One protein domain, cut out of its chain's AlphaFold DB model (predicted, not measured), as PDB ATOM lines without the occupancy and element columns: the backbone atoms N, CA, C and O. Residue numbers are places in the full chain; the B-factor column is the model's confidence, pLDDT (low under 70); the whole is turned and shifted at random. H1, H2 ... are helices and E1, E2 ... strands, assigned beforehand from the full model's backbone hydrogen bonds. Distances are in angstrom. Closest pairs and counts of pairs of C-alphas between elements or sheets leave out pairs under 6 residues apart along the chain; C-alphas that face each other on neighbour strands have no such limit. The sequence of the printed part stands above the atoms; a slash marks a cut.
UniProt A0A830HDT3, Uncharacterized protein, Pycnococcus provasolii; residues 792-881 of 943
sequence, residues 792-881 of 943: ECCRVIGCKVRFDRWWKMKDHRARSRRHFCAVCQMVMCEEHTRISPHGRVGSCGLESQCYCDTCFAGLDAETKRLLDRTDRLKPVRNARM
ATOM      1  N   GLU A 792     189.215 185.662 228.355       85.31
ATOM      2  CA  GLU A 792     189.159 186.396 229.629       85.31
ATOM      3  C   GLU A 792     189.597 187.857 229.520       85.31
ATOM      4  O   GLU A 792     189.187 188.682 230.331       85.31
ATOM      5  N   CYS A 793     190.409 188.192 228.516       92.69
ATOM      6  CA  CYS A 793     190.876 189.550 228.255       92.69
ATOM      7  C   CYS A 793     190.218 190.113 226.990       92.69
ATOM      8  O   CYS A 793     189.788 189.361 226.114       92.69
ATOM      9  N   CYS A 794     190.186 191.439 226.853       95.00
ATOM     10  CA  CYS A 794     189.969 192.059 225.546       95.00
ATOM     11  C   CYS A 794     191.151 191.713 224.629       95.00
ATOM     12  O   CYS A 794     192.304 191.891 225.024       95.00
ATOM     13  N   ARG A 795     190.882 191.215 223.417       95.19
ATOM     14  CA  ARG A 795     191.930 190.632 222.558       95.19
ATOM     15  C   ARG A 795     192.733 191.643 221.716       95.19
ATOM     16  O   ARG A 795     193.581 191.230 220.928       95.19
ATOM     17  N   VAL A 796     192.542 192.953 221.899       94.25
ATOM     18  CA  VAL A 796     193.471 193.950 221.331       94.25
ATOM     19  C   VAL A 796     194.806 193.894 222.066       94.25
ATOM     20  O   VAL A 796     194.859 193.954 223.295       94.25
ATOM     21  N   ILE A 797     195.895 193.799 221.303       91.38
ATOM     22  CA  ILE A 797     197.262 193.742 221.826       91.38
ATOM     23  C   ILE A 797     197.532 194.996 222.672       91.38
ATOM     24  O   ILE A 797     197.364 196.120 222.213       91.38
ATOM     25  N   GLY A 798     197.926 194.793 223.931       93.25
ATOM     26  CA  GLY A 798     198.154 195.865 224.908       93.25
ATOM     27  C   GLY A 798     196.932 196.261 225.748       93.25
ATOM     28  O   GLY A 798     197.108 196.927 226.771       93.25
ATOM     29  N   CYS A 799     195.715 195.820 225.406       94.69
ATOM     30  CA  CYS A 799     194.544 196.072 226.245       94.69
ATOM     31  C   CYS A 799     194.620 195.262 227.551       94.69
ATOM     32  O   CYS A 799     194.815 194.048 227.543       94.69
ATOM     33  N   LYS A 800     194.443 195.938 228.693       93.81
ATOM     34  CA  LYS A 800     194.498 195.329 230.038       93.81
ATOM     35  C   LYS A 800     193.114 195.033 230.633       93.81
ATOM     36  O   LYS A 800     193.021 194.665 231.802       93.81
ATOM     37  N   VAL A 801     192.037 195.207 229.859       93.25
ATOM     38  CA  VAL A 801     190.665 194.934 230.318       93.25
ATOM     39  C   VAL A 801     190.451 193.427 230.451       93.25
ATOM     40  O   VAL A 801     190.599 192.681 229.481       93.25
ATOM     41  N   ARG A 802     190.088 193.009 231.666       92.44
ATOM     42  CA  ARG A 802     189.769 191.635 232.067       92.44
ATOM     43  C   ARG A 802     188.271 191.484 232.344       92.44
ATOM     44  O   ARG A 802     187.626 192.427 232.800       92.44
ATOM     45  N   PHE A 803     187.742 190.295 232.075       90.69
ATOM     46  CA  PHE A 803     186.322 189.937 232.181       90.69
ATOM     47  C   PHE A 803     186.073 188.635 232.970       90.69
ATOM     48  O   PHE A 803     184.930 188.177 233.033       90.69
ATOM     49  N   ASP A 804     187.134 188.018 233.492       85.50
ATOM     50  CA  ASP A 804     187.149 186.825 234.352       85.50
ATOM     51  C   ASP A 804     186.881 187.155 235.824       85.50
ATOM     52  O   ASP A 804     186.260 186.377 236.540       85.50
ATOM     53  N   ARG A 805     187.309 188.335 236.279       81.81
ATOM     54  CA  ARG A 805     187.061 188.786 237.647       81.81
ATOM     55  C   ARG A 805     185.605 189.217 237.764       81.81
ATOM     56  O   ARG A 805     185.177 190.150 237.091       81.81
ATOM     57  N   TRP A 806     184.837 188.534 238.607       77.94
ATOM     58  CA  TRP A 806     183.425 188.856 238.858       77.94
ATOM     59  C   TRP A 806     183.084 189.007 240.347       77.94
ATOM     60  O   TRP A 806     182.077 189.630 240.675       77.94
ATOM     61  N   TRP A 807     183.964 188.564 241.253       79.38
ATOM     62  CA  TRP A 807     183.804 188.665 242.712       79.38
ATOM     63  C   TRP A 807     183.925 190.093 243.284       79.38
ATOM     64  O   TRP A 807     183.881 190.294 244.497       79.38
ATOM     65  N   LYS A 808     184.084 191.115 242.431       80.38
ATOM     66  CA  LYS A 808     184.095 192.531 242.823       80.38
ATOM     67  C   LYS A 808     183.026 193.299 242.051       80.38
ATOM     68  O   LYS A 808     182.986 193.264 240.825       80.38
ATOM     69  N   MET A 809     182.240 194.105 242.768       75.69
ATOM     70  CA  MET A 809     181.191 194.988 242.219       75.69
ATOM     71  C   MET A 809     181.639 195.881 241.044       75.69
ATOM     72  O   MET A 809     180.828 196.233 240.188       75.69
ATOM     73  N   LYS A 810     182.922 196.270 240.989       75.88
ATOM     74  CA  LYS A 810     183.479 197.040 239.862       75.88
ATOM     75  C   LYS A 810     183.593 196.200 238.587       75.88
ATOM     76  O   LYS A 810     183.315 196.707 237.505       75.88
ATOM     77  N   ASP A 811     183.932 194.926 238.725       80.12
ATOM     78  CA  ASP A 811     184.324 194.054 237.619       80.12
ATOM     79  C   ASP A 811     183.078 193.411 236.968       80.12
ATOM     80  O   ASP A 811     183.031 193.213 235.753       80.12
ATOM     81  N   HIS A 812     181.976 193.269 237.721       81.81
ATOM     82  CA  HIS A 812     180.643 192.979 237.162       81.81
ATOM     83  C   HIS A 812     180.225 193.993 236.074       81.81
ATOM     84  O   HIS A 812     179.596 193.621 235.082       81.81
ATOM     85  N   ARG A 813     180.616 195.275 236.202       83.50
ATOM     86  CA  ARG A 813     180.374 196.289 235.156       83.50
ATOM     87  C   ARG A 813     181.237 196.088 233.910       83.50
ATOM     88  O   ARG A 813     180.825 196.520 232.839       83.50
ATOM     89  N   ALA A 814     182.405 195.452 234.025       83.94
ATOM     90  CA  ALA A 814     183.207 195.062 232.866       83.94
ATOM     91  C   ALA A 814     182.557 193.873 232.138       83.94
ATOM     92  O   ALA A 814     182.448 193.894 230.913       83.94
ATOM     93  N   ARG A 815     182.023 192.886 232.877       84.69
ATOM     94  CA  ARG A 815     181.255 191.766 232.297       84.69
ATOM     95  C   ARG A 815     180.015 192.243 231.524       84.69
ATOM     96  O   ARG A 815     179.774 191.741 230.434       84.69
ATOM     97  N   SER A 816     179.290 193.253 232.017       87.94
ATOM     98  CA  SER A 816     178.144 193.865 231.309       87.94
ATOM     99  C   SER A 816     178.520 194.851 230.183       87.94
ATOM    100  O   SER A 816     177.641 195.527 229.651       87.94
ATOM    101  N   ARG A 817     179.818 194.977 229.867       90.50
ATOM    102  CA  ARG A 817     180.415 195.779 228.774       90.50
ATOM    103  C   ARG A 817     181.328 194.922 227.882       90.50
ATOM    104  O   ARG A 817     182.231 195.429 227.211       90.50
ATOM    105  N   ARG A 818     181.141 193.601 227.943       93.06
ATOM    106  CA  ARG A 818     181.828 192.617 227.111       93.06
ATOM    107  C   ARG A 818     181.110 192.556 225.766       93.06
ATOM    108  O   ARG A 818     179.928 192.221 225.735       93.06
ATOM    109  N   HIS A 819     181.832 192.828 224.684       94.31
ATOM    110  CA  HIS A 819     181.322 192.707 223.323       94.31
ATOM    111  C   HIS A 819     181.937 191.510 222.592       94.31
ATOM    112  O   HIS A 819     183.097 191.173 222.831       94.31
ATOM    113  N   PHE A 820     181.178 190.878 221.696       95.19
ATOM    114  CA  PHE A 820     181.682 189.865 220.764       95.19
ATOM    115  C   PHE A 820     181.641 190.445 219.354       95.19
ATOM    116  O   PHE A 820     180.602 190.940 218.925       95.19
ATOM    117  N   CYS A 821     182.760 190.432 218.629       95.75
ATOM    118  CA  CYS A 821     182.747 190.903 217.246       95.75
ATOM    119  C   CYS A 821     182.164 189.831 216.317       95.75
ATOM    120  O   CYS A 821     182.749 188.758 216.214       95.75
ATOM    121  N   ALA A 822     181.095 190.144 215.579       94.12
ATOM    122  CA  ALA A 822     180.416 189.206 214.681       94.12
ATOM    123  C   ALA A 822     181.356 188.527 213.660       94.12
ATOM    124  O   ALA A 822     181.201 187.344 213.366       94.12
ATOM    125  N   VAL A 823     182.363 189.258 213.159       94.31
ATOM    126  CA  VAL A 823     183.292 188.793 212.111       94.31
ATOM    127  C   VAL A 823     184.379 187.859 212.650       94.31
ATOM    128  O   VAL A 823     184.596 186.788 212.095       94.31
ATOM    129  N   CYS A 824     185.096 188.253 213.709       94.31
ATOM    130  CA  CYS A 824     186.204 187.449 214.250       94.31
ATOM    131  C   CYS A 824     185.820 186.590 215.463       94.31
ATOM    132  O   CYS A 824     186.645 185.814 215.940       94.31
ATOM    133  N   GLN A 825     184.588 186.724 215.968       93.69
ATOM    134  CA  GLN A 825     184.033 186.007 217.124       93.69
ATOM    135  C   GLN A 825     184.864 186.158 218.415       93.69
ATOM    136  O   GLN A 825     184.835 185.316 219.313       93.69
ATOM    137  N   MET A 826     185.617 187.261 218.528       93.25
ATOM    138  CA  MET A 826     186.519 187.527 219.653       93.25
ATOM    139  C   MET A 826     185.949 188.539 220.647       93.25
ATOM    140  O   MET A 826     185.129 189.393 220.302       93.25
ATOM    141  N   VAL A 827     186.418 188.430 221.894       94.19
ATOM    142  CA  VAL A 827     185.966 189.234 223.032       94.19
ATOM    143  C   VAL A 827     186.660 190.599 223.055       94.19
ATOM    144  O   VAL A 827     187.890 190.693 223.106       94.19
ATOM    145  N   MET A 828     185.850 191.655 223.079       95.88
ATOM    146  CA  MET A 828     186.254 193.059 223.020       95.88
ATOM    147  C   MET A 828     185.682 193.840 224.210       95.88
ATOM    148  O   MET A 828     184.646 193.478 224.771       95.88
ATOM    149  N   CYS A 829     186.341 194.931 224.598       95.56
ATOM    150  CA  CYS A 829     185.776 195.922 225.519       95.56
ATOM    151  C   CYS A 829     185.080 197.056 224.751       95.56
ATOM    152  O   CYS A 829     185.314 197.242 223.557       95.56
ATOM    153  N   GLU A 830     184.272 197.847 225.461       94.81
ATOM    154  CA  GLU A 830     183.603 199.064 224.963       94.81
ATOM    155  C   GLU A 830     184.539 200.008 224.174       94.81
ATOM    156  O   GLU A 830     184.107 200.622 223.207       94.81
ATOM    157  N   GLU A 831     185.821 200.100 224.549       95.25
ATOM    158  CA  GLU A 831     186.825 200.970 223.907       95.25
ATOM    159  C   GLU A 831     187.381 200.426 222.580       95.25
ATOM    160  O   GLU A 831     187.916 201.196 221.793       95.25
ATOM    161  N   HIS A 832     187.255 199.118 222.335       96.88
ATOM    162  CA  HIS A 832     187.728 198.427 221.123       96.88
ATOM    163  C   HIS A 832     186.566 197.813 220.321       96.88
ATOM    164  O   HIS A 832     186.714 196.815 219.607       96.88
ATOM    165  N   THR A 833     185.374 198.378 220.512       96.50
ATOM    166  CA  THR A 833     184.155 198.027 219.793       96.50
ATOM    167  C   THR A 833     183.727 199.267 219.022       96.50
ATOM    168  O   THR A 833     183.321 200.266 219.608       96.50
ATOM    169  N   ARG A 834     183.844 199.219 217.697       96.44
ATOM    170  CA  ARG A 834     183.584 200.347 216.797       96.44
ATOM    171  C   ARG A 834     182.094 200.582 216.550       96.44
ATOM    172  O   ARG A 834     181.703 201.716 216.276       96.44
ATOM    173  N   ILE A 835     181.297 199.514 216.617       96.62
ATOM    174  CA  ILE A 835     179.843 199.490 216.407       96.62
ATOM    175  C   ILE A 835     179.216 198.528 217.421       96.62
ATOM    176  O   ILE A 835     179.685 197.394 217.539       96.62
ATOM    177  N   SER A 836     178.128 198.927 218.083       96.06
ATOM    178  CA  SER A 836     177.193 197.986 218.725       96.06
ATOM    179  C   SER A 836     175.744 198.477 218.595       96.06
ATOM    180  O   SER A 836     175.449 199.608 218.999       96.06
ATOM    181  N   PRO A 837     174.805 197.640 218.107       92.75
ATOM    182  CA  PRO A 837     173.405 198.027 217.907       92.75
ATOM    183  C   PRO A 837     172.601 198.137 219.212       92.75
ATOM    184  O   PRO A 837     171.522 198.724 219.216       92.75
ATOM    185  N   HIS A 838     173.104 197.603 220.330       90.88
ATOM    186  CA  HIS A 838     172.509 197.769 221.665       90.88
ATOM    187  C   HIS A 838     173.284 198.772 222.537       90.88
ATOM    188  O   HIS A 838     172.812 199.163 223.603       90.88
ATOM    189  N   GLY A 839     174.448 199.242 222.078       92.12
ATOM    190  CA  GLY A 839     175.235 200.265 222.758       92.12
ATOM    191  C   GLY A 839     175.929 199.770 224.031       92.12
ATOM    192  O   GLY A 839     176.161 198.580 224.229       92.12
ATOM    193  N   ARG A 840     176.291 200.722 224.900       90.06
ATOM    194  CA  ARG A 840     177.273 200.557 225.997       90.06
ATOM    195  C   ARG A 840     176.860 199.626 227.140       90.06
ATOM    196  O   ARG A 840     177.686 199.325 227.997       90.06
ATOM    197  N   VAL A 841     175.584 199.260 227.233       81.62
ATOM    198  CA  VAL A 841     175.053 198.420 228.312       81.62
ATOM    199  C   VAL A 841     174.104 197.405 227.695       81.62
ATOM    200  O   VAL A 841     173.010 197.748 227.260       81.62
ATOM    201  N   GLY A 842     174.554 196.159 227.659       73.31
ATOM    202  CA  GLY A 842     173.835 195.026 227.096       73.31
ATOM    203  C   GLY A 842     174.798 193.853 226.990       73.31
ATOM    204  O   GLY A 842     175.955 194.036 226.617       73.31
ATOM    205  N   SER A 843     174.348 192.660 227.366       73.38
ATOM    206  CA  SER A 843     175.134 191.444 227.188       73.38
ATOM    207  C   SER A 843     175.150 191.066 225.713       73.38
ATOM    208  O   SER A 843     174.130 190.632 225.180       73.38
ATOM    209  N   CYS A 844     176.304 191.184 225.064       80.81
ATOM    210  CA  CYS A 844     176.504 190.529 223.783       80.81
ATOM    211  C   CYS A 844     176.428 189.008 223.966       80.81
ATOM    212  O   CYS A 844     177.245 188.438 224.693       80.81
ATOM    213  N   GLY A 845     175.482 188.364 223.282       76.31
ATOM    214  CA  GLY A 845     175.621 186.961 222.899       76.31
ATOM    215  C   GLY A 845     176.693 186.797 221.813       76.31
ATOM    216  O   GLY A 845     177.284 187.780 221.355       76.31
ATOM    217  N   LEU A 846     176.919 185.560 221.369       73.31
ATOM    218  CA  LEU A 846     177.754 185.292 220.189       73.31
ATOM    219  C   LEU A 846     177.086 185.825 218.904       73.31
ATOM    220  O   LEU A 846     177.780 186.294 218.005       73.31
ATOM    221  N   GLU A 847     175.747 185.873 218.887       75.38
ATOM    222  CA  GLU A 847     174.911 186.514 217.856       75.38
ATOM    223  C   GLU A 847     175.036 188.056 217.799       75.38
ATOM    224  O   GLU A 847     174.392 188.713 216.980       75.38
ATOM    225  N   SER A 848     175.814 188.707 218.681       80.38
ATOM    226  CA  SER A 848     175.811 190.174 218.717       80.38
ATOM    227  C   SER A 848     176.445 190.772 217.456       80.38
ATOM    228  O   SER A 848     177.630 190.565 217.191       80.38
ATOM    229  N   GLN A 849     175.692 191.613 216.740       92.19
ATOM    230  CA  GLN A 849     176.143 192.353 215.550       92.19
ATOM    231  C   GLN A 849     177.132 193.496 215.890       92.19
ATOM    232  O   GLN A 849     177.089 194.578 215.300       92.19
ATOM    233  N   CYS A 850     178.000 193.310 216.888       96.25
ATOM    234  CA  CYS A 850     179.046 194.264 217.228       96.25
ATOM    235  C   CYS A 850     180.268 194.060 216.324       96.25
ATOM    236  O   CYS A 850     180.563 192.948 215.884       96.25
ATOM    237  N   TYR A 851     181.025 195.126 216.080       97.31
ATOM    238  CA  TYR A 851     182.234 195.076 215.252       97.31
ATOM    239  C   TYR A 851     183.404 195.705 216.003       97.31
ATOM    240  O   TYR A 851     183.270 196.808 216.527       97.31
ATOM    241  N   CYS A 852     184.553 195.026 216.056       97.00
ATOM    242  CA  CYS A 852     185.798 195.641 216.519       97.00
ATOM    243  C   CYS A 852     186.390 196.554 215.441       97.00
ATOM    244  O   CYS A 852     186.094 196.388 214.255       97.00
ATOM    245  N   ASP A 853     187.257 197.485 215.835       96.50
ATOM    246  CA  ASP A 853     187.877 198.447 214.915       96.50
ATOM    247  C   ASP A 853     188.619 197.770 213.756       96.50
ATOM    248  O   ASP A 853     188.476 198.187 212.609       96.50
ATOM    249  N   THR A 854     189.345 196.677 214.023       96.06
ATOM    250  CA  THR A 854     190.095 195.925 213.002       96.06
ATOM    251  C   THR A 854     189.178 195.302 211.949       96.06
ATOM    252  O   THR A 854     189.425 195.454 210.755       96.06
ATOM    253  N   CYS A 855     188.099 194.631 212.363       97.25
ATOM    254  CA  CYS A 855     187.154 194.027 211.422       97.25
ATOM    255  C   CYS A 855     186.322 195.094 210.705       97.25
ATOM    256  O   CYS A 855     186.143 194.997 209.496       97.25
ATOM    257  N   PHE A 856     185.882 196.144 211.408       97.19
ATOM    258  CA  PHE A 856     185.168 197.264 210.794       97.19
ATOM    259  C   PHE A 856     186.024 197.979 209.741       97.19
ATOM    260  O   PHE A 856     185.512 198.335 208.683       97.19
ATOM    261  N   ALA A 857     187.330 198.151 209.977       96.44
ATOM    262  CA  ALA A 857     188.248 198.749 209.009       96.44
ATOM    263  C   ALA A 857     188.331 197.955 207.691       96.44
ATOM    264  O   ALA A 857     188.442 198.578 206.633       96.44
ATOM    265  N   GLY A 858     188.207 196.624 207.740       95.12
ATOM    266  CA  GLY A 858     188.239 195.740 206.568       95.12
ATOM    267  C   GLY A 858     186.951 195.677 205.735       95.12
ATOM    268  O   GLY A 858     186.996 195.167 204.621       95.12
ATOM    269  N   LEU A 859     185.821 196.192 206.232       95.50
ATOM    270  CA  LEU A 859     184.546 196.185 205.496       95.50
ATOM    271  C   LEU A 859     184.552 197.158 204.303       95.50
ATOM    272  O   LEU A 859     185.328 198.116 204.257       95.50
ATOM    273  N   ASP A 860     183.638 196.971 203.357       96.19
ATOM    274  CA  ASP A 860     183.418 197.913 202.261       96.19
ATOM    275  C   ASP A 860     182.767 199.235 202.739       96.19
ATOM    276  O   ASP A 860     182.309 199.380 203.877       96.19
ATOM    277  N   ALA A 861     182.745 200.239 201.859       94.69
ATOM    278  CA  ALA A 861     182.263 201.579 202.184       94.69
ATOM    279  C   ALA A 861     180.733 201.693 202.349       94.69
ATOM    280  O   ALA A 861     180.272 202.675 202.936       94.69
ATOM    281  N   GLU A 862     179.944 200.737 201.857       95.00
ATOM    282  CA  GLU A 862     178.485 200.726 201.987       95.00
ATOM    283  C   GLU A 862     178.049 200.011 203.271       95.00
ATOM    284  O   GLU A 862     177.301 200.593 204.065       95.00
ATOM    285  N   THR A 863     178.614 198.838 203.565       94.25
ATOM    286  CA  THR A 863     178.414 198.129 204.839       94.25
ATOM    287  C   THR A 863     178.843 198.993 206.027       94.25
ATOM    288  O   THR A 863     178.111 199.086 207.015       94.25
ATOM    289  N   LYS A 864     179.953 199.742 205.920       97.25
ATOM    290  CA  LYS A 864     180.337 200.758 206.926       97.25
ATOM    291  C   LYS A 864     179.217 201.783 207.177       97.25
ATOM    292  O   LYS A 864     178.882 202.049 208.329       97.25
ATOM    293  N   ARG A 865     178.576 202.304 206.120       94.69
ATOM    294  CA  ARG A 865     177.449 203.263 206.209       94.69
ATOM    295  C   ARG A 865     176.137 202.633 206.693       94.69
ATOM    296  O   ARG A 865     175.266 203.353 207.180       94.69
ATOM    297  N   LEU A 866     175.944 201.326 206.526       94.31
ATOM    298  CA  LEU A 866     174.827 200.583 207.124       94.31
ATOM    299  C   LEU A 866     175.038 200.427 208.638       94.31
ATOM    300  O   LEU A 866     174.154 200.766 209.421       94.31
ATOM    301  N   LEU A 867     176.238 200.031 209.057       95.56
ATOM    302  CA  LEU A 867     176.581 199.824 210.466       95.56
ATOM    303  C   LEU A 867     176.685 201.136 211.272       95.56
ATOM    304  O   LEU A 867     176.178 201.211 212.390       95.56
ATOM    305  N   ASP A 868     177.243 202.219 210.714       94.44
ATOM    306  CA  ASP A 868     177.245 203.540 211.380       94.44
ATOM    307  C   ASP A 868     175.814 204.114 211.574       94.44
ATOM    308  O   ASP A 868     175.578 204.952 212.461       94.44
ATOM    309  N   ARG A 869     174.822 203.642 210.793       92.31
ATOM    310  CA  ARG A 869     173.397 203.953 211.016       92.31
ATOM    311  C   ARG A 869     172.823 203.189 212.212       92.31
ATOM    312  O   ARG A 869     172.108 203.809 213.001       92.31
ATOM    313  N   THR A 870     173.156 201.908 212.388       92.38
ATOM    314  CA  THR A 870     172.655 201.088 213.510       92.38
ATOM    315  C   THR A 870     173.403 201.310 214.828       92.38
ATOM    316  O   THR A 870     172.842 201.007 215.882       92.38
ATOM    317  N   ASP A 871     174.613 201.887 214.813       94.50
ATOM    318  CA  ASP A 871     175.412 202.084 216.033       94.50
ATOM    319  C   ASP A 871     174.698 202.890 217.137       94.50
ATOM    320  O   ASP A 871     174.226 204.018 216.922       94.50
ATOM    321  N   ARG A 872     174.722 202.329 218.353       92.88
ATOM    322  CA  ARG A 872     174.266 202.948 219.606       92.88
ATOM    323  C   ARG A 872     175.397 203.153 220.635       92.88
ATOM    324  O   ARG A 872     175.107 203.545 221.765       92.88
ATOM    325  N   LEU A 873     176.676 202.941 220.292       89.19
ATOM    326  CA  LEU A 873     177.822 203.293 221.163       89.19
ATOM    327  C   LEU A 873     178.113 204.800 221.219       89.19
ATOM    328  O   LEU A 873     178.786 205.253 222.163       89.19
ATOM    329  N   LYS A 874     177.608 205.535 220.214       76.25
ATOM    330  CA  LYS A 874     177.676 206.994 219.984       76.25
ATOM    331  C   LYS A 874     178.140 207.808 221.212       76.25
ATOM    332  O   LYS A 874     177.486 207.767 222.257       76.25
ATOM    333  N   PRO A 875     179.271 208.546 221.121       58.97
ATOM    334  CA  PRO A 875     179.951 209.116 222.284       58.97
ATOM    335  C   PRO A 875     179.068 209.957 223.208       58.97
ATOM    336  O   PRO A 875     178.310 210.817 222.759       58.97
ATOM    337  N   VAL A 876     179.259 209.791 224.522       48.16
ATOM    338  CA  VAL A 876     178.636 210.633 225.554       48.16
ATOM    339  C   VAL A 876     179.210 212.054 225.475       48.16
ATOM    340  O   VAL A 876     180.180 212.372 226.155       48.16
ATOM    341  N   ARG A 877     178.601 212.882 224.610       45.75
ATOM    342  CA  ARG A 877     178.723 214.348 224.393       45.75
ATOM    343  C   ARG A 877     180.115 214.964 224.149       45.75
ATOM    344  O   ARG A 877     180.220 215.865 223.319       45.75
ATOM    345  N   ASN A 878     181.176 214.499 224.797       50.78
ATOM    346  CA  ASN A 878     182.451 215.215 224.888       50.78
ATOM    347  C   ASN A 878     183.241 215.232 223.572       50.78
ATOM    348  O   ASN A 878     183.761 216.277 223.199       50.78
ATOM    349  N   ALA A 879     183.289 214.118 222.830       56.12
ATOM    350  CA  ALA A 879     184.028 214.048 221.562       56.12
ATOM    351  C   ALA A 879     183.510 215.063 220.527       56.12
ATOM    352  O   ALA A 879     184.303 215.704 219.841       56.12
ATOM    353  N   ARG A 880     182.186 215.279 220.470       55.62
ATOM    354  CA  ARG A 880     181.598 216.315 219.613       55.62
ATOM    355  C   ARG A 880     182.020 217.711 220.067       55.62
ATOM    356  O   ARG A 880     182.452 218.483 219.226       55.62
ATOM    357  N   MET A 881     181.992 218.011 221.369       56.38
ATOM    358  CA  MET A 881     182.475 219.309 221.865       56.38
ATOM    359  C   MET A 881     183.961 219.540 221.562       56.38
ATOM    360  O   MET A 881     184.313 220.649 221.186       56.38
TER     361      MET A 881
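AT A GLANCE: This is residues 792 to 881 of the 943 residues of an uncharacterized protein of Pycnococcus provasolii (UniProt A0A830HDT3). Little regular structure: long loops surround a small hairpin, E1 and E2, with H1 toward one end of the longest axis, H2 and H3 toward the other. Residues 876 to 881, including H4, stick out. The printed 90 residues hold four named helices and two strands, H1-E1-E2-H2-H3-H4, mostly helix, with 33 residues in named elements; compact, radius of gyration of the C-alphas 13.2 A, spans 43 by 32 by 25 A.

HOW THE PARTS SIT: In the hairpin, E1, residues 818 to 820, is antiparallel to E2, residues 827 to 829; N 819 and O 828 are within hydrogen-bond range, 2.9 A. H2, residues 853 to 858, and H3, residues 861 to 870, are close but not clearly touching; their closest C-alphas, Phe 856 and Lys 864, are 7.1 A apart. H1, residues 809 to 815, has 1 of 3 O i to N i+4 pairs within range, 3 of 4 to N i+3; H3 has 4 of 6.

IN THESE COORDINATES: H1, 10.4 A, begins at C-alpha (181.191, 194.988, 242.219). H3 measures 14.9 A. H4, residues 878 to 881, ends at C-alpha (182.475, 219.309, 221.865).

THE WHOLE: The printed part has no cut. E2 to H2 is a long link. Residues 875 to 881 have pLDDT under 70.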